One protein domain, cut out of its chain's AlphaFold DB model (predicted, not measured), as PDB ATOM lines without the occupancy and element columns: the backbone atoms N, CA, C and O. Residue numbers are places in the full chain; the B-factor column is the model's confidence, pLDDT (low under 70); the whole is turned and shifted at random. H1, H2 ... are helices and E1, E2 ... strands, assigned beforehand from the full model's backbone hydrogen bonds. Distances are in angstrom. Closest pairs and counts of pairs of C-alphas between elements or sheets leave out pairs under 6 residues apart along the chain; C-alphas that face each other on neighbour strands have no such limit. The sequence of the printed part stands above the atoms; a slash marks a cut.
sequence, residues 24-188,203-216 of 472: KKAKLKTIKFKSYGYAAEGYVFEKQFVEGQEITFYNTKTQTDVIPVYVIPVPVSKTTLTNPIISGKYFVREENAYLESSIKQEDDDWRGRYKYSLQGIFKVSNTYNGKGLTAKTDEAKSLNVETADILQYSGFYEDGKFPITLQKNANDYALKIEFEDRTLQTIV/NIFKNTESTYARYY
ATOM      1  N   LYS A  24     209.695 194.849 181.364       86.00
ATOM      2  CA  LYS A  24     210.583 195.667 182.225       86.00
ATOM      3  C   LYS A  24     211.973 195.950 181.633       86.00
ATOM      4  O   LYS A  24     212.626 196.908 182.028       86.00
ATOM      5  N   LYS A  25     212.459 195.088 180.731       91.44
ATOM      6  CA  LYS A  25     213.773 195.200 180.072       91.44
ATOM      7  C   LYS A  25     213.694 195.742 178.638       91.44
ATOM      8  O   LYS A  25     214.734 195.840 177.984       91.44
ATOM      9  N   ALA A  26     212.499 196.050 178.133       90.94
ATOM     10  CA  ALA A  26     212.333 196.662 176.823       90.94
ATOM     11  C   ALA A  26     212.983 198.050 176.809       90.94
ATOM     12  O   ALA A  26     212.940 198.785 177.796       90.94
ATOM     13  N   LYS A  27     213.607 198.409 175.688       91.12
ATOM     14  CA  LYS A  27     214.207 199.734 175.493       91.12
ATOM     15  C   LYS A  27     213.685 200.337 174.204       91.12
ATOM     16  O   LYS A  27     213.653 199.636 173.194       91.12
ATOM     17  N   LEU A  28     213.340 201.620 174.238       90.00
ATOM     18  CA  LEU A  28     213.109 202.395 173.025       90.00
ATOM     19  C   LEU A  28     214.420 202.450 172.231       90.00
ATOM     20  O   LEU A  28     215.472 202.794 172.782       90.00
ATOM     21  N   LYS A  29     214.379 202.036 170.967       88.56
ATOM     22  CA  LYS A  29     215.546 202.005 170.084       88.56
ATOM     23  C   LYS A  29     215.178 202.491 168.697       88.56
ATOM     24  O   LYS A  29     214.139 202.115 168.171       88.56
ATOM     25  N   THR A  30     216.120 203.191 168.079       88.50
ATOM     26  CA  THR A  30     216.126 203.471 166.644       88.50
ATOM     27  C   THR A  30     217.093 202.502 165.958       88.50
ATOM     28  O   THR A  30     218.292 202.490 166.251       88.50
ATOM     29  N   ILE A  31     216.590 201.675 165.047       87.81
ATOM     30  CA  ILE A  31     217.356 200.659 164.317       87.81
ATOM     31  C   ILE A  31     217.441 201.074 162.855       87.81
ATOM     32  O   ILE A  31     216.423 201.301 162.209       87.81
ATOM     33  N   LYS A  32     218.662 201.180 162.323       86.69
ATOM     34  CA  LYS A  32     218.912 201.605 160.939       86.69
ATOM     35  C   LYS A  32     219.172 200.403 160.038       86.69
ATOM     36  O   LYS A  32     220.182 199.722 160.200       86.69
ATOM     37  N   PHE A  33     218.332 200.219 159.028       86.56
ATOM     38  CA  PHE A  33     218.472 199.184 158.007       86.56
ATOM     39  C   PHE A  33     219.132 199.785 156.763       86.56
ATOM     40  O   PHE A  33     218.506 199.968 155.721       86.56
ATOM     41  N   LYS A  34     220.419 200.143 156.896       76.81
ATOM     42  CA  LYS A  34     221.167 200.943 155.903       76.81
ATOM     43  C   LYS A  34     221.071 200.393 154.477       76.81
ATOM     44  O   LYS A  34     220.824 201.168 153.560       76.81
ATOM     45  N   SER A  35     221.202 199.076 154.306       81.19
ATOM     46  CA  SER A  35     221.131 198.402 152.999       81.19
ATOM     47  C   SER A  35     219.785 198.581 152.287       81.19
ATOM     48  O   SER A  35     219.703 198.412 151.076       81.19
ATOM     49  N   TYR A  36     218.739 198.947 153.029       81.25
ATOM     50  CA  TYR A  36     217.369 199.056 152.539       81.25
ATOM     51  C   TYR A  36     216.804 200.476 152.615       81.25
ATOM     52  O   TYR A  36     215.704 200.713 152.130       81.25
ATOM     53  N   GLY A  37     217.555 201.436 153.162       79.44
ATOM     54  CA  GLY A  37     217.180 202.849 153.125       79.44
ATOM     55  C   GLY A  37     216.043 203.262 154.058       79.44
ATOM     56  O   GLY A  37     215.369 204.245 153.760       79.44
ATOM     57  N   TYR A  38     215.835 202.543 155.164       85.50
ATOM     58  CA  TYR A  38     214.864 202.923 156.190       85.50
ATOM     59  C   TYR A  38     215.411 202.714 157.611       85.50
ATOM     60  O   TYR A  38     216.408 202.016 157.838       85.50
ATOM     61  N   ALA A  39     214.749 203.327 158.586       87.50
ATOM     62  CA  ALA A  39     214.959 203.098 160.010       87.50
ATOM     63  C   ALA A  39     213.626 202.785 160.696       87.50
ATOM     64  O   ALA A  39     212.577 203.191 160.212       87.50
ATOM     65  N   ALA A  40     213.673 202.073 161.816       90.19
ATOM     66  CA  ALA A  40     212.511 201.814 162.657       90.19
ATOM     67  C   ALA A  40     212.796 202.283 164.085       90.19
ATOM     68  O   ALA A  40     213.843 201.950 164.643       90.19
ATOM     69  N   GLU A  41     211.875 203.035 164.669       90.50
ATOM     70  CA  GLU A  41     211.880 203.413 166.076       90.50
ATOM     71  C   GLU A  41     210.745 202.702 166.802       90.50
ATOM     72  O   GLU A  41     209.610 202.712 166.341       90.50
ATOM     73  N   GLY A  42     211.054 202.066 167.926       90.88
ATOM     74  CA  GLY A  42     210.056 201.390 168.749       90.88
ATOM     75  C   GLY A  42     210.680 200.710 169.959       90.88
ATOM     76  O   GLY A  42     211.908 200.659 170.113       90.88
ATOM     77  N   TYR A  43     209.839 200.181 170.846       91.81
ATOM     78  CA  TYR A  43     210.313 199.376 171.968       91.81
ATOM     79  C   TYR A  43     210.809 198.019 171.486       91.81
ATOM     80  O   TYR A  43     210.118 197.308 170.759       91.81
ATOM     81  N   VAL A  44     212.013 197.649 171.923       91.12
ATOM     82  CA  VAL A  44     212.668 196.396 171.550       91.12
ATOM     83  C   VAL A  44     213.031 195.604 172.798       91.12
ATOM     84  O   VAL A  44     213.718 196.105 173.695       91.12
ATOM     85  N   PHE A  45     212.625 194.338 172.820       91.69
ATOM     86  CA  PHE A  45     212.991 193.345 173.824       91.69
ATOM     87  C   PHE A  45     213.468 192.080 173.103       91.69
ATOM     88  O   PHE A  45     212.917 191.715 172.075       91.69
ATOM     89  N   GLU A  46     214.570 191.476 173.560       89.44
ATOM     90  CA  GLU A  46     215.147 190.261 172.943       89.44
ATOM     91  C   GLU A  46     215.345 190.333 171.412       89.44
ATOM     92  O   GLU A  46     215.235 189.348 170.691       89.44
ATOM     93  N   LYS A  47     215.718 191.522 170.912       86.31
ATOM     94  CA  LYS A  47     215.911 191.812 169.476       86.31
ATOM     95  C   LYS A  47     214.632 191.657 168.628       86.31
ATOM     96  O   LYS A  47     214.731 191.479 167.416       86.31
ATOM     97  N   GLN A  48     213.462 191.787 169.242       90.56
ATOM     98  CA  GLN A  48     212.160 191.875 168.583       90.56
ATOM     99  C   GLN A  48     211.442 193.156 169.000       90.56
ATOM    100  O   GLN A  48     211.679 193.682 170.091       90.56
ATOM    101  N   PHE A  49     210.580 193.669 168.127       92.44
ATOM    102  CA  PHE A  49     209.693 194.767 168.491       92.44
ATOM    103  C   PHE A  49     208.605 194.272 169.443       92.44
ATOM    104  O   PHE A  49     208.125 193.147 169.315       92.44
ATOM    105  N   VAL A  50     208.244 195.101 170.418       91.50
ATOM    106  CA  VAL A  50     207.277 194.739 171.456       91.50
ATOM    107  C   VAL A  50     205.856 194.967 170.951       91.50
ATOM    108  O   VAL A  50     205.499 196.083 170.582       91.50
ATOM    109  N   GLU A  51     205.042 193.913 170.972       91.81
ATOM    110  CA  GLU A  51     203.620 193.964 170.627       91.81
ATOM    111  C   GLU A  51     202.834 194.937 171.522       91.81
ATOM    112  O   GLU A  51     203.141 195.112 172.702       91.81
ATOM    113  N   GLY A  52     201.810 195.579 170.967       88.06
ATOM    114  CA  GLY A  52     200.965 196.555 171.649       88.06
ATOM    115  C   GLY A  52     201.611 197.930 171.832       88.06
ATOM    116  O   GLY A  52     200.947 198.835 172.337       88.06
ATOM    117  N   GLN A  53     202.873 198.095 171.426       89.06
ATOM    118  CA  GLN A  53     203.606 199.358 171.475       89.06
ATOM    119  C   GLN A  53     203.627 200.042 170.109       89.06
ATOM    120  O   GLN A  53     203.407 199.424 169.067       89.06
ATOM    121  N   GLU A  54     203.904 201.338 170.126       89.62
ATOM    122  CA  GLU A  54     204.049 202.134 168.916       89.62
ATOM    123  C   GLU A  54     205.374 201.844 168.200       89.62
ATOM    124  O   GLU A  54     206.425 201.687 168.836       89.62
ATOM    125  N   ILE A  55     205.310 201.766 166.869       91.56
ATOM    126  CA  ILE A  55     206.470 201.662 165.985       91.56
ATOM    127  C   ILE A  55     206.334 202.695 164.874       91.56
ATOM    128  O   ILE A  55     205.297 202.773 164.215       91.56
ATOM    129  N   THR A  56     207.419 203.423 164.612       89.19
ATOM    130  CA  THR A  56     207.518 204.360 163.492       89.19
ATOM    131  C   THR A  56     208.622 203.940 162.536       89.19
ATOM    132  O   THR A  56     209.768 203.731 162.938       89.19
ATOM    133  N   PHE A  57     208.293 203.846 161.251       87.94
ATOM    134  CA  PHE A  57     209.256 203.632 160.178       87.94
ATOM    135  C   PHE A  57     209.590 204.958 159.505       87.94
ATOM    136  O   PHE A  57     208.693 205.722 159.170       87.94
ATOM    137  N   TYR A  58     210.870 205.209 159.262       81.94
ATOM    138  CA  TYR A  58     211.380 206.427 158.638       81.94
ATOM    139  C   TYR A  58     212.128 206.097 157.362       81.94
ATOM    140  O   TYR A  58     212.865 205.107 157.309       81.94
ATOM    141  N   ASN A  59     212.012 206.968 156.366       76.62
ATOM    142  CA  ASN A  59     212.924 206.937 155.237       76.62
ATOM    143  C   ASN A  59     214.314 207.425 155.694       76.62
ATOM    144  O   ASN A  59     214.440 208.240 156.607       76.62
ATOM    145  N   THR A  60     215.382 206.892 155.102       73.50
ATOM    146  CA  THR A  60     216.750 207.383 155.338       73.50
ATOM    147  C   THR A  60     217.479 207.788 154.057       73.50
ATOM    148  O   THR A  60     218.662 208.109 154.120       73.50
ATOM    149  N   LYS A  61     216.818 207.718 152.895       64.62
ATOM    150  CA  LYS A  61     217.365 208.031 151.566       64.62
ATOM    151  C   LYS A  61     216.957 209.410 151.041       64.62
ATOM    152  O   LYS A  61     217.724 209.990 150.282       64.62
ATOM    153  N   THR A  62     215.797 209.943 151.424       52.53
ATOM    154  CA  THR A  62     215.259 211.192 150.857       52.53
ATOM    155  C   THR A  62     214.954 212.237 151.933       52.53
ATOM    156  O   THR A  62     214.253 211.952 152.901       52.53
ATOM    157  N   GLN A  63     215.477 213.459 151.765       47.28
ATOM    158  CA  GLN A  63     214.892 214.674 152.350       47.28
ATOM    159  C   GLN A  63     213.713 215.055 151.452       47.28
ATOM    160  O   GLN A  63     213.898 215.183 150.245       47.28
ATOM    161  N   THR A  64     212.504 215.167 151.997       41.88
ATOM    162  CA  THR A  64     211.336 215.587 151.211       41.88
ATOM    163  C   THR A  64     210.688 216.780 151.895       41.88
ATOM    164  O   THR A  64     210.493 216.739 153.109       41.88
ATOM    165  N   ASP A  65     210.324 217.799 151.119       36.41
ATOM    166  CA  ASP A  65     209.679 219.026 151.609       36.41
ATOM    167  C   ASP A  65     208.171 218.847 151.895       36.41
ATOM    168  O   ASP A  65     207.498 219.785 152.310       36.41
ATOM    169  N   VAL A  66     207.625 217.640 151.683       36.59
ATOM    170  CA  VAL A  66     206.204 217.310 151.874       36.59
ATOM    171  C   VAL A  66     206.063 216.361 153.061       36.59
ATOM    172  O   VAL A  66     206.507 215.213 153.016       36.59
ATOM    173  N   ILE A  67     205.459 216.856 154.139       42.00
ATOM    174  CA  ILE A  67     205.266 216.140 155.401       42.00
ATOM    175  C   ILE A  67     203.841 215.567 155.403       42.00
ATOM    176  O   ILE A  67     202.893 216.348 155.477       42.00
ATOM    177  N   PRO A  68     203.632 214.237 155.371       41.88
ATOM    178  CA  PRO A  68     202.383 213.692 155.879       41.88
ATOM    179  C   PRO A  68     202.385 213.993 157.381       41.88
ATOM    180  O   PRO A  68     203.269 213.533 158.109       41.88
ATOM    181  N   VAL A  69     201.488 214.862 157.843       38.22
ATOM    182  CA  VAL A  69     201.444 215.269 159.251       38.22
ATOM    183  C   VAL A  69     200.878 214.105 160.061       38.22
ATOM    184  O   VAL A  69     199.669 213.945 160.216       38.22
ATOM    185  N   TYR A  70     201.773 213.264 160.573       42.91
ATOM    186  CA  TYR A  70     201.458 212.292 161.612       42.91
ATOM    187  C   TYR A  70     201.514 213.017 162.955       42.91
ATOM    188  O   TYR A  70     202.539 213.595 163.319       42.91
ATOM    189  N   VAL A  71     200.409 213.028 163.698       29.33
ATOM    190  CA  VAL A  71     200.368 213.701 165.000       29.33
ATOM    191  C   VAL A  71     201.032 212.813 166.052       29.33
ATOM    192  O   VAL A  71     200.349 212.020 166.687       29.33
ATOM    193  N   ILE A  72     202.345 212.982 166.259       31.70
ATOM    194  CA  ILE A  72     203.033 212.679 167.527       31.70
ATOM    195  C   ILE A  72     204.199 213.670 167.715       31.70
ATOM    196  O   ILE A  72     205.000 213.852 166.796       31.70
ATOM    197  N   PRO A  73     204.352 214.304 168.890       28.80
ATOM    198  CA  PRO A  73     205.529 215.106 169.212       28.80
ATOM    199  C   PRO A  73     206.750 214.200 169.455       28.80
ATOM    200  O   PRO A  73     206.780 213.447 170.426       28.80
ATOM    201  N   VAL A  74     207.781 214.287 168.608       34.12
ATOM    202  CA  VAL A  74     209.049 213.555 168.802       34.12
ATOM    203  C   VAL A  74     210.129 214.496 169.364       34.12
ATOM    204  O   VAL A  74     210.370 215.559 168.785       34.12
ATOM    205  N   PRO A  75     210.826 214.136 170.461       29.12
ATOM    206  CA  PRO A  75     211.996 214.866 170.939       29.12
ATOM    207  C   PRO A  75     213.164 214.735 169.954       29.12
ATOM    208  O   PRO A  75     213.580 213.634 169.594       29.12
ATOM    209  N   VAL A  76     213.739 215.867 169.552       30.27
ATOM    210  CA  VAL A  76     214.863 215.928 168.611       30.27
ATOM    211  C   VAL A  76     216.124 215.341 169.260       30.27
ATOM    212  O   VAL A  76     216.803 216.005 170.043       30.27
ATOM    213  N   SER A  77     216.468 214.093 168.940       35.81
ATOM    214  CA  SER A  77     217.798 213.531 169.210       35.81
ATOM    215  C   SER A  77     218.640 213.515 167.926       35.81
ATOM    216  O   SER A  77     218.098 213.545 166.826       35.81
ATOM    217  N   LYS A  78     219.975 213.545 168.071       33.06
ATOM    218  CA  LYS A  78     221.026 213.888 167.075       33.06
ATOM    219  C   LYS A  78     221.160 212.959 165.843       33.06
ATOM    220  O   LYS A  78     222.266 212.689 165.376       33.06
ATOM    221  N   THR A  79     220.061 212.482 165.282       36.81
ATOM    222  CA  THR A  79     219.996 211.778 164.002       36.81
ATOM    223  C   THR A  79     218.992 212.482 163.107       36.81
ATOM    224  O   THR A  79     217.822 212.561 163.453       36.81
ATOM    225  N   THR A  80     219.433 212.959 161.944       40.78
ATOM    226  CA  THR A  80     218.563 213.440 160.862       40.78
ATOM    227  C   THR A  80     217.796 212.252 160.273       40.78
ATOM    228  O   THR A  80     218.200 211.658 159.277       40.78
ATOM    229  N   LEU A  81     216.741 211.823 160.966       44.59
ATOM    230  CA  LEU A  81     215.694 210.962 160.420       44.59
ATOM    231  C   LEU A  81     214.801 211.850 159.544       44.59
ATOM    232  O   LEU A  81     214.462 212.958 159.959       44.59
ATOM    233  N   THR A  82     214.496 211.410 158.322       56.28
ATOM    234  CA  THR A  82     213.581 212.135 157.426       56.28
ATOM    235  C   THR A  82     212.146 211.644 157.628       56.28
ATOM    236  O   THR A  82     211.869 210.953 158.609       56.28
ATOM    237  N   ASN A  83     211.217 212.051 156.760       61.09
ATOM    238  CA  ASN A  83     209.779 211.887 156.967       61.09
ATOM    239  C   ASN A  83     209.376 210.426 157.283       61.09
ATOM    240  O   ASN A  83     209.888 209.487 156.657       61.09
ATOM    241  N   PRO A  84     208.472 210.218 158.259       72.12
ATOM    242  CA  PRO A  84     207.927 208.898 158.566       72.12
ATOM    243  C   PRO A  84     207.210 208.291 157.349       72.12
ATOM    244  O   PRO A  84     206.404 208.942 156.688       72.12
ATOM    245  N   ILE A  85     207.513 207.021 157.070       79.00
ATOM    246  CA  ILE A  85     206.848 206.184 156.064       79.00
ATOM    247  C   ILE A  85     205.462 205.795 156.579       79.00
ATOM    248  O   ILE A  85     204.474 205.967 155.876       79.00
ATOM    249  N   ILE A  86     205.407 205.258 157.801       85.25
ATOM    250  CA  ILE A  86     204.187 204.876 158.514       85.25
ATOM    251  C   ILE A  86     204.495 204.779 160.014       85.25
ATOM    252  O   ILE A  86     205.595 204.379 160.403       85.25
ATOM    253  N   SER A  87     203.524 205.136 160.851       87.56
ATOM    254  CA  SER A  87     203.585 204.995 162.309       87.56
ATOM    255  C   SER A  87     202.286 204.400 162.831       87.56
ATOM    256  O   SER A  87     201.220 204.716 162.302       87.56
ATOM    257  N   GLY A  88     202.346 203.531 163.833       89.81
ATOM    258  CA  GLY A  88     201.137 202.958 164.407       89.81
ATOM    259  C   GLY A  88     201.384 201.976 165.541       89.81
ATOM    260  O   GLY A  88     202.524 201.647 165.880       89.81
ATOM    261  N   LYS A  89     200.286 201.477 166.109       91.56
ATOM    262  CA  LYS A  89     200.313 200.436 167.140       91.56
ATOM    263  C   LYS A  89     200.598 199.085 166.491       91.56
ATOM    264  O   LYS A  89     199.848 198.642 165.623       91.56
ATOM    265  N   TYR A  90     201.675 198.440 166.921       93.19
ATOM    266  CA  TYR A  90     202.116 197.153 166.393       93.19
ATOM    267  C   TYR A  90     201.409 195.978 167.059       93.19
ATOM    268  O   TYR A  90     201.291 195.936 168.283       93.19
ATOM    269  N   PHE A  91     200.988 194.999 166.259       92.50
ATOM    270  CA  PHE A  91     200.435 193.739 166.748       92.50
ATOM    271  C   PHE A  91     200.722 192.570 165.795       92.50
ATOM    272  O   PHE A  91     201.096 192.781 164.638       92.50
ATOM    273  N   VAL A  92     200.573 191.332 166.277       91.12
ATOM    274  CA  VAL A  92     200.804 190.114 165.484       91.12
ATOM    275  C   VAL A  92     199.530 189.275 165.419       91.12
ATOM    276  O   VAL A  92     198.896 188.999 166.432       91.12
ATOM    277  N   ARG A  93     199.165 188.813 164.221       88.31
ATOM    278  CA  ARG A  93     198.043 187.889 164.006       88.31
ATOM    279  C   ARG A  93     198.410 186.851 162.958       88.31
ATOM    280  O   ARG A  93     198.881 187.204 161.883       88.31
ATOM    281  N   GLU A  94     198.178 185.573 163.263       87.88
ATOM    282  CA  GLU A  94     198.435 184.460 162.328       87.88
ATOM    283  C   GLU A  94     199.863 184.514 161.747       87.88
ATOM    284  O   GLU A  94     200.075 184.397 160.542       87.88
ATOM    285  N   GLU A  95     200.844 184.771 162.622       87.81
ATOM    286  CA  GLU A  95     202.268 184.988 162.301       87.81
ATOM    287  C   GLU A  95     202.584 186.254 161.488       87.81
ATOM    288  O   GLU A  95     203.758 186.539 161.252       87.81
ATOM    289  N   ASN A  96     201.575 187.018 161.065       93.31
ATOM    290  CA  ASN A  96     201.752 188.258 160.327       93.31
ATOM    291  C   ASN A  96     201.847 189.464 161.269       93.31
ATOM    292  O   ASN A  96     201.095 189.574 162.235       93.31
ATOM    293  N   ALA A  97     202.755 190.382 160.966       94.50
ATOM    294  CA  ALA A  97     202.914 191.653 161.651       94.50
ATOM    295  C   ALA A  97     202.002 192.725 161.035       94.50
ATOM    296  O   ALA A  97     201.921 192.862 159.811       94.50
ATOM    297  N   TYR A  98     201.352 193.508 161.893       95.38
ATOM    298  CA  TYR A  98     200.430 194.566 161.499       95.38
ATOM    299  C   TYR A  98     200.699 195.869 162.248       95.38
ATOM    300  O   TYR A  98     201.197 195.868 163.374       95.38
ATOM    301  N   LEU A  99     200.327 196.981 161.618       93.38
ATOM    302  CA  LEU A  99     200.200 198.290 162.243       93.38
ATOM    303  C   LEU A  99     198.759 198.772 162.126       93.38
ATOM    304  O   LEU A  99     198.214 198.827 161.024       93.38
ATOM    305  N   GLU A 100     198.177 199.191 163.240       92.00
ATOM    306  CA  GLU A 100     197.027 200.091 163.217       92.00
ATOM    307  C   GLU A 100     197.549 201.526 163.138       92.00
ATOM    308  O   GLU A 100     198.225 201.997 164.055       92.00
ATOM    309  N   SER A 101     197.275 202.203 162.023       89.44
ATOM    310  CA  SER A 101     197.840 203.516 161.714       89.44
ATOM    311  C   SER A 101     196.762 204.504 161.290       89.44
ATOM    312  O   SER A 101     195.744 204.130 160.701       89.44
ATOM    313  N   SER A 102     197.012 205.780 161.584       86.06
ATOM    314  CA  SER A 102     196.238 206.906 161.075       86.06
ATOM    315  C   SER A 102     197.094 207.737 160.123       86.06
ATOM    316  O   SER A 102     198.192 208.161 160.479       86.06
ATOM    317  N   ILE A 103     196.568 207.999 158.930       80.25
ATOM    318  CA  ILE A 103     197.190 208.803 157.879       80.25
ATOM    319  C   ILE A 103     196.312 210.021 157.639       80.25
ATOM    320  O   ILE A 103     195.103 209.892 157.445       80.25
ATOM    321  N   LYS A 104     196.916 211.206 157.632       78.19
ATOM    322  CA  LYS A 104     196.232 212.459 157.315       78.19
ATOM    323  C   LYS A 104     197.030 213.233 156.280       78.19
ATOM    324  O   LYS A 104     198.250 213.339 156.395       78.19
ATOM    325  N   GLN A 105     196.327 213.792 155.302       72.94
ATOM    326  CA  GLN A 105     196.872 214.819 154.426       72.94
ATOM    327  C   GLN A 105     196.151 216.131 154.711       72.94
ATOM    328  O   GLN A 105     194.947 216.259 154.495       72.94
ATOM    329  N   GLU A 106     196.914 217.104 155.190       65.06
ATOM    330  CA  GLU A 106     196.493 218.486 155.383       65.06
ATOM    331  C   GLU A 106     197.227 219.330 154.341       65.06
ATOM    332  O   GLU A 106     198.148 220.067 154.664       65.06
ATOM    333  N   ASP A 107     196.912 219.137 153.057       59.22
ATOM    334  CA  ASP A 107     197.521 219.979 152.027       59.22
ATOM    335  C   ASP A 107     196.887 221.378 152.061       59.22
ATOM    336  O   ASP A 107     195.656 221.516 152.085       59.22
ATOM    337  N   ASP A 108     197.747 222.393 152.026       49.12
ATOM    338  CA  ASP A 108     197.431 223.823 151.933       49.12
ATOM    339  C   ASP A 108     197.470 224.285 150.462       49.12
ATOM    340  O   ASP A 108     197.838 225.417 150.141       49.12
ATOM    341  N   ASP A 109     197.074 223.419 149.515       55.03
ATOM    342  CA  ASP A 109     196.710 223.910 148.183       55.03
ATOM    343  C   ASP A 109     195.622 224.977 148.385       55.03
ATOM    344  O   ASP A 109     194.659 224.759 149.121       55.03
ATOM    345  N   TRP A 110     195.740 226.124 147.719       51.38
ATOM    346  CA  TRP A 110     194.841 227.287 147.832       51.38
ATOM    347  C   TRP A 110     193.355 226.975 147.563       51.38
ATOM    348  O   TRP A 110     192.494 227.836 147.732       51.38
ATOM    349  N   ARG A 111     193.040 225.746 147.132       51.53
ATOM    350  CA  ARG A 111     191.683 225.223 146.932       51.53
ATOM    351  C   ARG A 111     191.237 224.169 147.956       51.53
ATOM    352  O   ARG A 111     190.099 223.729 147.868       51.53
ATOM    353  N   GLY A 112     192.092 223.709 148.873       58.28
ATOM    354  CA  GLY A 112     191.747 222.742 149.930       58.28
ATOM    355  C   GLY A 112     191.264 221.361 149.454       58.28
ATOM    356  O   GLY A 112     190.697 220.611 150.242       58.28
ATOM    357  N   ARG A 113     191.475 221.011 148.176       60.38
ATOM    358  CA  ARG A 113     190.783 219.903 147.479       60.38
ATOM    359  C   ARG A 113     191.199 218.489 147.888       60.38
ATOM    360  O   ARG A 113     190.551 217.533 147.477       60.38
ATOM    361  N   TYR A 114     192.272 218.340 148.662       65.38
ATOM    362  CA  TYR A 114     192.952 217.052 148.854       65.38
ATOM    363  C   TYR A 114     193.131 216.665 150.321       65.38
ATOM    364  O   TYR A 114     194.026 215.897 150.664       65.38
ATOM    365  N   LYS A 115     192.267 217.195 151.192       78.19
ATOM    366  CA  LYS A 115     192.271 216.850 152.610       78.19
ATOM    367  C   LYS A 115     191.595 215.501 152.820       78.19
ATOM    368  O   LYS A 115     190.432 215.329 152.457       78.19
ATOM    369  N   TYR A 116     192.311 214.561 153.425       83.00
ATOM    370  CA  TYR A 116     191.740 213.288 153.852       83.00
ATOM    371  C   TYR A 116     192.324 212.813 155.179       83.00
ATOM    372  O   TYR A 116     193.427 213.191 155.579       83.00
ATOM    373  N   SER A 117     191.574 211.937 155.836       87.00
ATOM    374  CA  SER A 117     191.967 211.191 157.024       87.00
ATOM    375  C   SER A 117     191.607 209.724 156.820       87.00
ATOM    376  O   SER A 117     190.488 209.404 156.427       87.00
ATOM    377  N   LEU A 118     192.543 208.830 157.110       88.44
ATOM    378  CA  LEU A 118     192.399 207.383 157.002       88.44
ATOM    379  C   LEU A 118     192.875 206.746 158.306       88.44
ATOM    380  O   LEU A 118     193.985 207.018 158.742       88.44
ATOM    381  N   GLN A 119     192.078 205.860 158.885       91.38
ATOM    382  CA  GLN A 119     192.506 204.907 159.901       91.38
ATOM    383  C   GLN A 119     192.426 203.511 159.288       91.38
ATOM    384  O   GLN A 119     191.378 203.116 158.771       91.38
ATOM    385  N   GLY A 120     193.526 202.766 159.321       92.25
ATOM    386  CA  GLY A 120     193.624 201.476 158.647       92.25
ATOM    387  C   GLY A 120     194.516 200.479 159.367       92.25
ATOM    388  O   GLY A 120     195.280 200.827 160.272       92.25
ATOM    389  N   ILE A 121     194.405 199.228 158.929       94.12
ATOM    390  CA  ILE A 121     195.258 198.117 159.334       94.12
ATOM    391  C   ILE A 121     196.195 197.798 158.177       94.12
ATOM    392  O   ILE A 121     195.761 197.516 157.059       94.12
ATOM    393  N   PHE A 122     197.491 197.811 158.458       93.69
ATOM    394  CA  PHE A 122     198.534 197.628 157.461       93.69
ATOM    395  C   PHE A 122     199.368 196.413 157.818       93.69
ATOM    396  O   PHE A 122     199.967 196.365 158.888       93.69
ATOM    397  N   LYS A 123     199.431 195.435 156.918       95.31
ATOM    398  CA  LYS A 123     200.378 194.333 157.035       95.31
ATOM    399  C   LYS A 123     201.775 194.877 156.767       95.31
ATOM    400  O   LYS A 123     202.025 195.461 155.714       95.31
ATOM    401  N   VAL A 124     202.682 194.671 157.712       94.75
ATOM    402  CA  VAL A 124     204.065 195.141 157.623       94.75
ATOM    403  C   VAL A 124     205.028 193.975 157.725       94.75
ATOM    404  O   VAL A 124     204.841 193.060 158.520       94.75
ATOM    405  N   SER A 125     206.088 193.989 156.924       95.12
ATOM    406  CA  SER A 125     207.166 193.019 157.097       95.12
ATOM    407  C   SER A 125     208.509 193.572 156.664       95.12
ATOM    408  O   SER A 125     208.611 194.348 155.717       95.12
ATOM    409  N   ASN A 126     209.557 193.126 157.344       93.19
ATOM    410  CA  ASN A 126     210.929 193.312 156.896       93.19
ATOM    411  C   ASN A 126     211.737 192.014 156.981       93.19
ATOM    412  O   ASN A 126     212.958 192.056 156.993       93.19
ATOM    413  N   THR A 127     211.082 190.856 157.032       92.00
ATOM    414  CA  THR A 127     211.734 189.542 157.071       92.00
ATOM    415  C   THR A 127     211.705 188.857 155.706       92.00
ATOM    416  O   THR A 127     210.828 189.107 154.873       92.00
ATOM    417  N   TYR A 128     212.634 187.928 155.464       87.31
ATOM    418  CA  TYR A 128     212.692 187.166 154.208       87.31
ATOM    419  C   TYR A 128     211.414 186.368 153.915       87.31
ATOM    420  O   TYR A 128     210.968 186.349 152.771       87.31
ATOM    421  N   ASN A 129     210.766 185.808 154.942       88.38
ATOM    422  CA  ASN A 129     209.495 185.086 154.805       88.38
ATOM    423  C   ASN A 129     208.268 185.996 154.575       88.38
ATOM    424  O   ASN A 129     207.179 185.482 154.343       88.38
ATOM    425  N   GLY A 130     208.417 187.326 154.665       86.25
ATOM    426  CA  GLY A 130     207.345 188.297 154.416       86.25
ATOM    427  C   GLY A 130     206.224 188.334 155.462       86.25
ATOM    428  O   GLY A 130     205.179 188.925 155.197       86.25
ATOM    429  N   LYS A 131     206.413 187.701 156.626       85.94
ATOM    430  CA  LYS A 131     205.384 187.614 157.670       85.94
ATOM    431  C   LYS A 131     205.616 188.571 158.842       85.94
ATOM    432  O   LYS A 131     204.652 189.075 159.387       85.94
ATOM    433  N   GLY A 132     206.854 188.883 159.222       89.38
ATOM    434  CA  GLY A 132     207.123 189.553 160.500       89.38
ATOM    435  C   GLY A 132     207.996 190.798 160.414       89.38
ATOM    436  O   GLY A 132     208.511 191.169 159.354       89.38
ATOM    437  N   LEU A 133     208.205 191.400 161.586       92.12
ATOM    438  CA  LEU A 133     209.219 192.420 161.813       92.12
ATOM    439  C   LEU A 133     210.382 191.853 162.635       92.12
ATOM    440  O   LEU A 133     210.181 191.204 163.658       92.12
ATOM    441  N   THR A 134     211.609 192.149 162.219       91.00
ATOM    442  CA  THR A 134     212.836 191.866 162.965       91.00
ATOM    443  C   THR A 134     213.592 193.155 163.264       91.00
ATOM    444  O   THR A 134     213.700 194.050 162.423       91.00
ATOM    445  N   ALA A 135     214.135 193.240 164.477       91.38
ATOM    446  CA  ALA A 135     215.027 194.313 164.909       91.38
ATOM    447  C   ALA A 135     216.514 193.978 164.646       91.38
ATOM    448  O   ALA A 135     217.405 194.764 164.978       91.38
ATOM    449  N   LYS A 136     216.808 192.815 164.056       91.25
ATOM    450  CA  LYS A 136     218.162 192.404 163.674       91.25
ATOM    451  C   LYS A 136     218.453 192.838 162.242       91.25
ATOM    452  O   LYS A 136     217.748 192.459 161.313       91.25
ATOM    453  N   THR A 137     219.485 193.654 162.064       87.81
ATOM    454  CA  THR A 137     219.803 194.278 160.770       87.81
ATOM    455  C   THR A 137     220.292 193.290 159.711       87.81
ATOM    456  O   THR A 137     220.152 193.569 158.529       87.81
ATOM    457  N   ASP A 138     220.870 192.170 160.133       88.62
ATOM    458  CA  ASP A 138     221.376 191.065 159.311       88.62
ATOM    459  C   ASP A 138     220.285 190.076 158.866       88.62
ATOM    460  O   ASP A 138     220.451 189.399 157.858       88.62
ATOM    461  N   GLU A 139     219.153 190.022 159.574       89.62
ATOM    462  CA  GLU A 139     217.992 189.182 159.221       89.62
ATOM    463  C   GLU A 139     216.898 189.962 158.463       89.62
ATOM    464  O   GLU A 139     215.875 189.393 158.069       89.62
ATOM    465  N   ALA A 140     217.090 191.270 158.289       90.06
ATOM    466  CA  ALA A 140     216.110 192.167 157.700       90.06
ATOM    467  C   ALA A 140     216.266 192.314 156.181       90.06
ATOM    468  O   ALA A 140     217.358 192.196 155.635       90.06
ATOM    469  N   LYS A 141     215.162 192.667 155.521       91.62
ATOM    470  CA  LYS A 141     215.066 193.087 154.123       91.62
ATOM    471  C   LYS A 141     214.395 194.463 153.995       91.62
ATOM    472  O   LYS A 141     214.198 195.168 154.992       91.62
ATOM    473  N   SER A 142     214.035 194.841 152.767       89.12
ATOM    474  CA  SER A 142     213.207 196.018 152.496       89.12
ATOM    475  C   SER A 142     211.878 195.954 153.246       89.12
ATOM    476  O   SER A 142     211.264 194.891 153.359       89.12
ATOM    477  N   LEU A 143     211.443 197.105 153.757       90.62
ATOM    478  CA  LEU A 143     210.133 197.240 154.376       90.62
ATOM    479  C   LEU A 143     209.050 197.050 153.307       90.62
ATOM    480  O   LEU A 143     209.059 197.732 152.285       90.62
ATOM    481  N   ASN A 144     208.126 196.129 153.555       91.81
ATOM    482  CA  ASN A 144     206.891 195.982 152.798       91.81
ATOM    483  C   ASN A 144     205.721 196.451 153.664       91.81
ATOM    484  O   ASN A 144     205.640 196.064 154.833       91.81
ATOM    485  N   VAL A 145     204.829 197.250 153.083       91.06
ATOM    486  CA  VAL A 145     203.597 197.733 153.713       91.06
ATOM    487  C   VAL A 145     202.458 197.461 152.742       91.06
ATOM    488  O   VAL A 145     202.517 197.889 151.591       91.06
ATOM    489  N   GLU A 146     201.435 196.748 153.196       93.12
ATOM    490  CA  GLU A 146     200.248 196.396 152.415       93.12
ATOM    491  C   GLU A 146     198.991 196.748 153.207       93.12
ATOM    492  O   GLU A 146     198.903 196.477 154.403       93.12
ATOM    493  N   THR A 147     198.001 197.344 152.546       93.50
ATOM    494  CA  THR A 147     196.715 197.654 153.184       93.50
ATOM    495  C   THR A 147     195.943 196.357 153.399       93.50
ATOM    496  O   THR A 147     195.609 195.669 152.435       93.50
ATOM    497  N   ALA A 148     195.691 196.008 154.658       94.12
ATOM    498  CA  ALA A 148     194.959 194.804 155.033       94.12
ATOM    499  C   ALA A 148     193.475 195.097 155.281       94.12
ATOM    500  O   ALA A 148     192.627 194.287 154.917       94.12
ATOM    501  N   ASP A 149     193.166 196.248 155.881       95.38
ATOM    502  CA  ASP A 149     191.793 196.702 156.103       95.38
ATOM    503  C   ASP A 149     191.756 198.225 156.274       95.38
ATOM    504  O   ASP A 149     192.759 198.855 156.625       95.38
ATOM    505  N   ILE A 150     190.582 198.812 156.078       93.31
ATOM    506  CA  ILE A 150     190.314 200.218 156.370       93.31
ATOM    507  C   ILE A 150     189.275 200.255 157.488       93.31
ATOM    508  O   ILE A 150     188.235 199.617 157.407       93.31
ATOM    509  N   LEU A 151     189.558 200.980 158.565       93.00
ATOM    510  CA  LEU A 151     188.612 201.140 159.670       93.00
ATOM    511  C   LEU A 151     187.708 202.344 159.419       93.00
ATOM    512  O   LEU A 151     186.490 202.274 159.586       93.00
ATOM    513  N   GLN A 152     188.315 203.439 158.967       94.19
ATOM    514  CA  GLN A 152     187.627 204.678 158.654       94.19
ATOM    515  C   GLN A 152     188.394 205.450 157.582       94.19
ATOM    516  O   GLN A 152     189.616 205.540 157.627       94.19
ATOM    517  N   TYR A 153     187.675 206.061 156.652       92.94
ATOM    518  CA  TYR A 153     188.197 207.050 155.719       92.94
ATOM    519  C   TYR A 153     187.252 208.251 155.668       92.94
ATOM    520  O   TYR A 153     186.031 208.120 155.766       92.94
ATOM    521  N   SER A 154     187.817 209.442 155.539       91.75
ATOM    522  CA  SER A 154     187.091 210.690 155.337       91.75
ATOM    523  C   SER A 154     187.877 211.557 154.369       91.75
ATOM    524  O   SER A 154     189.084 211.716 154.531       91.75
ATOM    525  N   GLY A 155     187.204 212.112 153.372       88.69
ATOM    526  CA  GLY A 155     187.816 212.946 152.346       88.69
ATOM    527  C   GLY A 155     186.755 213.653 151.520       88.69
ATOM    528  O   GLY A 155     185.664 213.941 152.017       88.69
ATOM    529  N   PHE A 156     187.058 213.888 150.245       86.88
ATOM    530  CA  PHE A 156     186.140 214.536 149.315       86.88
ATOM    531  C   PHE A 156     185.992 213.751 148.007       86.88
ATOM    532  O   PHE A 156     186.955 213.199 147.477       86.88
ATOM    533  N   TYR A 157     184.771 213.734 147.487       85.50
ATOM    534  CA  TYR A 157     184.361 213.209 146.191       85.50
ATOM    535  C   TYR A 157     184.272 214.355 145.162       85.50
ATOM    536  O   TYR A 157     184.010 215.500 145.540       85.50
ATOM    537  N   GLU A 158     184.502 214.040 143.879       79.38
ATOM    538  CA  GLU A 158     184.496 214.972 142.727       79.38
ATOM    539  C   GLU A 158     185.328 216.249 142.960       79.38
ATOM    540  O   GLU A 158     184.805 217.306 143.313       79.38
ATOM    541  N   ASP A 159     186.648 216.151 142.761       74.69
ATOM    542  CA  ASP A 159     187.603 217.272 142.816       74.69
ATOM    543  C   ASP A 159     187.516 218.146 144.083       74.69
ATOM    544  O   ASP A 159     187.766 219.356 144.048       74.69
ATOM    545  N   GLY A 160     187.195 217.535 145.225       76.81
ATOM    546  CA  GLY A 160     187.167 218.233 146.510       76.81
ATOM    547  C   GLY A 160     185.811 218.825 146.897       76.81
ATOM    548  O   GLY A 160     185.758 219.603 147.844       76.81
ATOM    549  N   LYS A 161     184.727 218.517 146.173       83.44
ATOM    550  CA  LYS A 161     183.429 219.188 146.367       83.44
ATOM    551  C   LYS A 161     182.584 218.595 147.484       83.44
ATOM    552  O   LYS A 161     182.069 219.338 148.315       83.44
ATOM    553  N   PHE A 162     182.411 217.277 147.493       88.56
ATOM    554  CA  PHE A 162     181.412 216.631 148.346       88.56
ATOM    555  C   PHE A 162     182.086 215.783 149.422       88.56
ATOM    556  O   PHE A 162     182.840 214.878 149.066       88.56
ATOM    557  N   PRO A 163     181.846 216.026 150.721       92.06
ATOM    558  CA  PRO A 163     182.379 215.174 151.775       92.06
ATOM    559  C   PRO A 163     181.981 213.712 151.557       92.06
ATOM    560  O   PRO A 163     180.808 213.398 151.337       92.06
ATOM    561  N   ILE A 164     182.964 212.821 151.627       93.12
ATOM    562  CA  ILE A 164     182.785 211.373 151.518       93.12
ATOM    563  C   ILE A 164     183.387 210.708 152.746       93.12
ATOM    564  O   ILE A 164     184.515 211.006 153.148       93.12
ATOM    565  N   THR A 165     182.636 209.792 153.343       95.06
ATOM    566  CA  THR A 165     183.107 208.979 154.461       95.06
ATOM    567  C   THR A 165     182.854 207.514 154.182       95.06
ATOM    568  O   THR A 165     181.796 207.141 153.678       95.06
ATOM    569  N   LEU A 166     183.813 206.690 154.571       95.88
ATOM    570  CA  LEU A 166     183.731 205.247 154.505       95.88
ATOM    571  C   LEU A 166     184.063 204.703 155.894       95.88
ATOM    572  O   LEU A 166     185.077 205.081 156.478       95.88
ATOM    573  N   GLN A 167     183.223 203.830 156.431       95.94
ATOM    574  CA  GLN A 167     183.411 203.258 157.759       95.94
ATOM    575  C   GLN A 167     183.213 201.749 157.704       95.94
ATOM    576  O   GLN A 167     182.252 201.277 157.098       95.94
ATOM    577  N   LYS A 168     184.108 200.994 158.344       93.81
ATOM    578  CA  LYS A 168     183.965 199.543 158.465       93.81
ATOM    579  C   LYS A 168     182.638 199.208 159.153       93.81
ATOM    580  O   LYS A 168     182.329 199.760 160.209       93.81
ATOM    581  N   ASN A 169     181.867 198.308 158.558       90.81
ATOM    582  CA  ASN A 169     180.583 197.842 159.063       90.81
ATOM    583  C   ASN A 169     180.515 196.315 158.938       90.81
ATOM    584  O   ASN A 169     180.250 195.785 157.860       90.81
ATOM    585  N   ALA A 170     180.779 195.612 160.044       88.81
ATOM    586  CA  ALA A 170     181.025 194.169 160.044       88.81
ATOM    587  C   ALA A 170     182.134 193.801 159.038       88.81
ATOM    588  O   ALA A 170     183.258 194.274 159.196       88.81
ATOM    589  N   ASN A 171     181.836 193.001 158.010       89.69
ATOM    590  CA  ASN A 171     182.808 192.633 156.977       89.69
ATOM    591  C   ASN A 171     182.946 193.697 155.881       89.69
ATOM    592  O   ASN A 171     184.035 193.851 155.330       89.69
ATOM    593  N   ASP A 172     181.893 194.470 155.630       95.00
ATOM    594  CA  ASP A 172     181.788 195.425 154.529       95.00
ATOM    595  C   ASP A 172     181.938 196.867 155.027       95.00
ATOM    596  O   ASP A 172     182.505 197.118 156.095       95.00
ATOM    597  N   TYR A 173     181.482 197.839 154.236       95.81
ATOM    598  CA  TYR A 173     181.731 199.248 154.499       95.81
ATOM    599  C   TYR A 173     180.507 200.119 154.285       95.81
ATOM    600  O   TYR A 173     179.964 200.184 153.189       95.81
ATOM    601  N   ALA A 174     180.123 200.874 155.309       97.12
ATOM    602  CA  ALA A 174     179.144 201.936 155.159       97.12
ATOM    603  C   ALA A 174     179.782 203.126 154.433       97.12
ATOM    604  O   ALA A 174     180.712 203.755 154.943       97.12
ATOM    605  N   LEU A 175     179.268 203.432 153.244       97.50
ATOM    606  CA  LEU A 175     179.620 204.616 152.472       97.50
ATOM    607  C   LEU A 175     178.582 205.712 152.707       97.50
ATOM    608  O   LEU A 175     177.379 205.447 152.710       97.50
ATOM    609  N   LYS A 176     179.049 206.954 152.835       97.38
ATOM    610  CA  LYS A 176     178.210 208.153 152.868       97.38
ATOM    611  C   LYS A 176     178.837 209.261 152.021       97.38
ATOM    612  O   LYS A 176     180.026 209.532 152.173       97.38
ATOM    613  N   ILE A 177     178.039 209.910 151.173       95.44
ATOM    614  CA  ILE A 177     178.417 211.118 150.420       95.44
ATOM    615  C   ILE A 177     177.404 212.221 150.729       95.44
ATOM    616  O   ILE A 177     176.193 212.001 150.651       95.44
ATOM    617  N   GLU A 178     177.889 213.405 151.086       94.56
ATOM    618  CA  GLU A 178     177.057 214.561 151.426       94.56
ATOM    619  C   GLU A 178     176.996 215.545 150.252       94.56
ATOM    620  O   GLU A 178     177.969 216.236 149.950       94.56
ATOM    621  N   PHE A 179     175.841 215.612 149.584       92.81
ATOM    622  CA  PHE A 179     175.536 216.628 148.579       92.81
ATOM    623  C   PHE A 179     174.835 217.836 149.222       92.81
ATOM    624  O   PHE A 179     174.435 217.811 150.388       92.81
ATOM    625  N   GLU A 180     174.655 218.911 148.452       91.00
ATOM    626  CA  GLU A 180     174.042 220.151 148.947       91.00
ATOM    627  C   GLU A 180     172.596 219.969 149.427       91.00
ATOM    628  O   GLU A 180     172.199 220.580 150.418       91.00
ATOM    629  N   ASP A 181     171.803 219.131 148.762       92.75
ATOM    630  CA  ASP A 181     170.369 218.949 149.012       92.75
ATOM    631  C   ASP A 181     170.013 217.571 149.595       92.75
ATOM    632  O   ASP A 181     168.887 217.374 150.060       92.75
ATOM    633  N   ARG A 182     170.953 216.617 149.587       95.38
ATOM    634  CA  ARG A 182     170.719 215.225 149.990       95.38
ATOM    635  C   ARG A 182     171.987 214.505 150.443       95.38
ATOM    636  O   ARG A 182     173.102 214.931 150.168       95.38
ATOM    637  N   THR A 183     171.821 213.370 151.103       97.25
ATOM    638  CA  THR A 183     172.907 212.449 151.458       97.25
ATOM    639  C   THR A 183     172.705 211.118 150.750       97.25
ATOM    640  O   THR A 183     171.601 210.577 150.789       97.25
ATOM    641  N   LEU A 184     173.764 210.586 150.137       97.62
ATOM    642  CA  LEU A 184     173.811 209.236 149.577       97.62
ATOM    643  C   LEU A 184     174.430 208.274 150.585       97.62
ATOM    644  O   LEU A 184     175.469 208.588 151.163       97.62
ATOM    645  N   GLN A 185     173.820 207.104 150.768       97.94
ATOM    646  CA  GLN A 185     174.333 206.027 151.615       97.94
ATOM    647  C   GLN A 185     174.169 204.660 150.943       97.94
ATOM    648  O   GLN A 185     173.176 204.417 150.262       97.94
ATOM    649  N   THR A 186     175.136 203.766 151.145       97.50
ATOM    650  CA  THR A 186     175.095 202.364 150.686       97.50
ATOM    651  C   THR A 186     176.139 201.525 151.442       97.50
ATOM    652  O   THR A 186     176.929 202.079 152.215       97.50
ATOM    653  N   ILE A 187     176.144 200.204 151.244       96.44
ATOM    654  CA  ILE A 187     177.137 199.280 151.801       96.44
ATOM    655  C   ILE A 187     178.042 198.763 150.684       96.44
ATOM    656  O   ILE A 187     177.607 197.988 149.847       96.44
ATOM    657  N   VAL A 188     179.319 199.139 150.703       96.12
ATOM    658  CA  VAL A 188     180.312 198.693 149.721       96.12
ATOM    659  C   VAL A 188     180.968 197.392 150.199       96.12
ATOM    660  O   VAL A 188     181.523 197.378 151.305       96.12
ATOM    661  N   ASN A 203     200.138 201.789 147.445       80.94
ATOM    662  CA  ASN A 203     201.105 202.447 146.570       80.94
ATOM    663  C   ASN A 203     201.731 203.711 147.183       80.94
ATOM    664  O   ASN A 203     202.849 204.057 146.795       80.94
ATOM    665  N   ILE A 204     201.090 204.335 148.178       77.88
ATOM    666  CA  ILE A 204     201.642 205.477 148.929       77.88
ATOM    667  C   ILE A 204     202.986 205.123 149.566       77.88
ATOM    668  O   ILE A 204     203.912 205.928 149.574       77.88
ATOM    669  N   PHE A 205     203.116 203.890 150.059       77.12
ATOM    670  CA  PHE A 205     204.314 203.439 150.762       77.12
ATOM    671  C   PHE A 205     205.404 202.909 149.825       77.12
ATOM    672  O   PHE A 205     206.552 202.765 150.241       77.12
ATOM    673  N   LYS A 206     205.068 202.605 148.563       69.31
ATOM    674  CA  LYS A 206     206.006 202.016 147.593       69.31
ATOM    675  C   LYS A 206     206.879 203.054 146.887       69.31
ATOM    676  O   LYS A 206     207.963 202.700 146.434       69.31
ATOM    677  N   ASN A 207     206.430 204.307 146.771       53.34
ATOM    678  CA  ASN A 207     207.036 205.294 145.870       53.34
ATOM    679  C   ASN A 207     207.706 206.470 146.599       53.34
ATOM    680  O   ASN A 207     207.431 207.636 146.330       53.34
ATOM    681  N   THR A 208     208.617 206.176 147.527       49.84
ATOM    682  CA  THR A 208     209.279 207.201 148.355       49.84
ATOM    683  C   THR A 208     210.396 207.993 147.648       49.84
ATOM    684  O   THR A 208     211.084 208.784 148.297       49.84
ATOM    685  N   GLU A 209     210.640 207.740 146.356       45.91
ATOM    686  CA  GLU A 209     211.737 208.333 145.566       45.91
ATOM    687  C   GLU A 209     211.281 209.469 144.624       45.91
ATOM    688  O   GLU A 209     212.124 210.195 144.103       45.91
ATOM    689  N   SER A 210     209.972 209.679 144.431       43.03
ATOM    690  CA  SER A 210     209.437 210.751 143.576       43.03
ATOM    691  C   SER A 210     208.829 211.879 144.408       43.03
ATOM    692  O   SER A 210     207.822 211.697 145.082       43.03
ATOM    693  N   THR A 211     209.407 213.078 144.315       45.00
ATOM    694  CA  THR A 211     208.902 214.306 144.958       45.00
ATOM    695  C   THR A 211     207.631 214.868 144.306       45.00
ATOM    696  O   THR A 211     207.014 215.770 144.865       45.00
ATOM    697  N   TYR A 212     207.220 214.350 143.140       41.41
ATOM    698  CA  TYR A 212     206.120 214.908 142.337       41.41
ATOM    699  C   TYR A 212     204.886 214.007 142.217       41.41
ATOM    700  O   TYR A 212     203.817 214.495 141.843       41.41
ATOM    701  N   ALA A 213     204.992 212.714 142.547       42.66
ATOM    702  CA  ALA A 213     203.832 211.830 142.652       42.66
ATOM    703  C   ALA A 213     203.087 212.167 143.950       42.66
ATOM    704  O   ALA A 213     203.286 211.538 144.984       42.66
ATOM    705  N   ARG A 214     202.296 213.245 143.899       52.09
ATOM    706  CA  ARG A 214     201.466 213.741 145.002       52.09
ATOM    707  C   ARG A 214     200.730 212.567 145.648       52.09
ATOM    708  O   ARG A 214     200.187 211.733 144.927       52.09
ATOM    709  N   TYR A 215     200.696 212.546 146.979       58.44
ATOM    710  CA  TYR A 215     199.999 211.595 147.859       58.44
ATOM    711  C   TYR A 215     198.464 211.612 147.691       58.44
ATOM    712  O   TYR A 215     197.712 211.566 148.658       58.44
ATOM    713  N   TYR A 216     197.978 211.715 146.457       63.97
ATOM    714  CA  TYR A 216     196.581 211.870 146.117       63.97
ATOM    715  C   TYR A 216     195.871 210.525 146.220       63.97
ATOM    716  O   TYR A 216     196.051 209.634 145.388       63.97
TER     717      TYR A 216
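What this domain is: This is residues 24 to 188 and 203 to 216 of the 472 residues of an uncharacterized protein of Bacteroidales bacterium (UniProt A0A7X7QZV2). One long, strongly twisted sheet of ten strands folds back on itself at one end, where E1 to E3 stand partly face to face with the second part of E6 and the first part of E7; at the other end, E8 to E10 continue the sheet as a wing that extends the long axis. The small helix H1 packs beside E7 near the start of E4, and residues 73 to 78 of the loop between E3 and E4 stick out. The printed part has 179 residues, with ten named strands, E1 to E10, followed by H1; the sheet's order is E1 to E10 in turn, all antiparallel. The class is mostly strand, and the whole is compact, with a radius of gyration of the C-alphas of 18.0 A, but elongated, spanning 58 by 37 by 29 A.

Where its parts are: E1, residues 27 to 33, begins at C-alpha 27 (214.207, 199.734, 175.493). E2 is residues 38 to 45, E3 54 to 59, and E4 84 to 93. E5, residues 96 to 105, is 27.6 A long; E6, residues 116 to 127, 31.2 A; E7, residues 140 to 157, 39.8 A. E8 is residues 162 to 169, E9 172 to 178, and E10 182 to 188, ending at C-alpha 188 (180.312, 198.693, 149.721). H1 is residues 203 to 206.

How they stand to each other: The strands form a meander, each the antiparallel neighbour of the one before, in a folded sheet with E4 as the hinge between two leaves that face each other. E4 bends by 67 degrees at residue 89, E6 by 63 degrees at 119, and E7 by 76 degrees at 151. In the hairpin E1 and E2, N 31 and O 40 are 2.8 A apart; between E3 and E4, N 57 and O 86 are 2.9 A apart; between E6 and E7, N 123 and O 146 are 2.8 A apart; between E9 and E10, N 188 and O 173 are 2.8 A apart. The closest C-alphas of E1 and E7, those of Phe 33 and Ala 140, are 7.4 A apart. E1 and E10, the edge strands, are apart. H1 is on the sheet at a height of 7.0 A, over none of its strands, but only just: 2 of its 4 C-alphas fall on E7. H1 is too short for an O i to N i+4 pair; its one O i to N i+3 pair is within range.

The domain as a whole: The two C-alphas farthest apart, those of Asp 138 and Asp 181, are 59.0 A apart. Residues 189 to 202 are cut out, with 21.4 A between C-alphas 188 and 203. The links E3 to E4 and E6 to E7 are long. The mean pLDDT of the printed part is 79.2; residues 61 to 83, 106 to 114 and 206 to 216 are under 70.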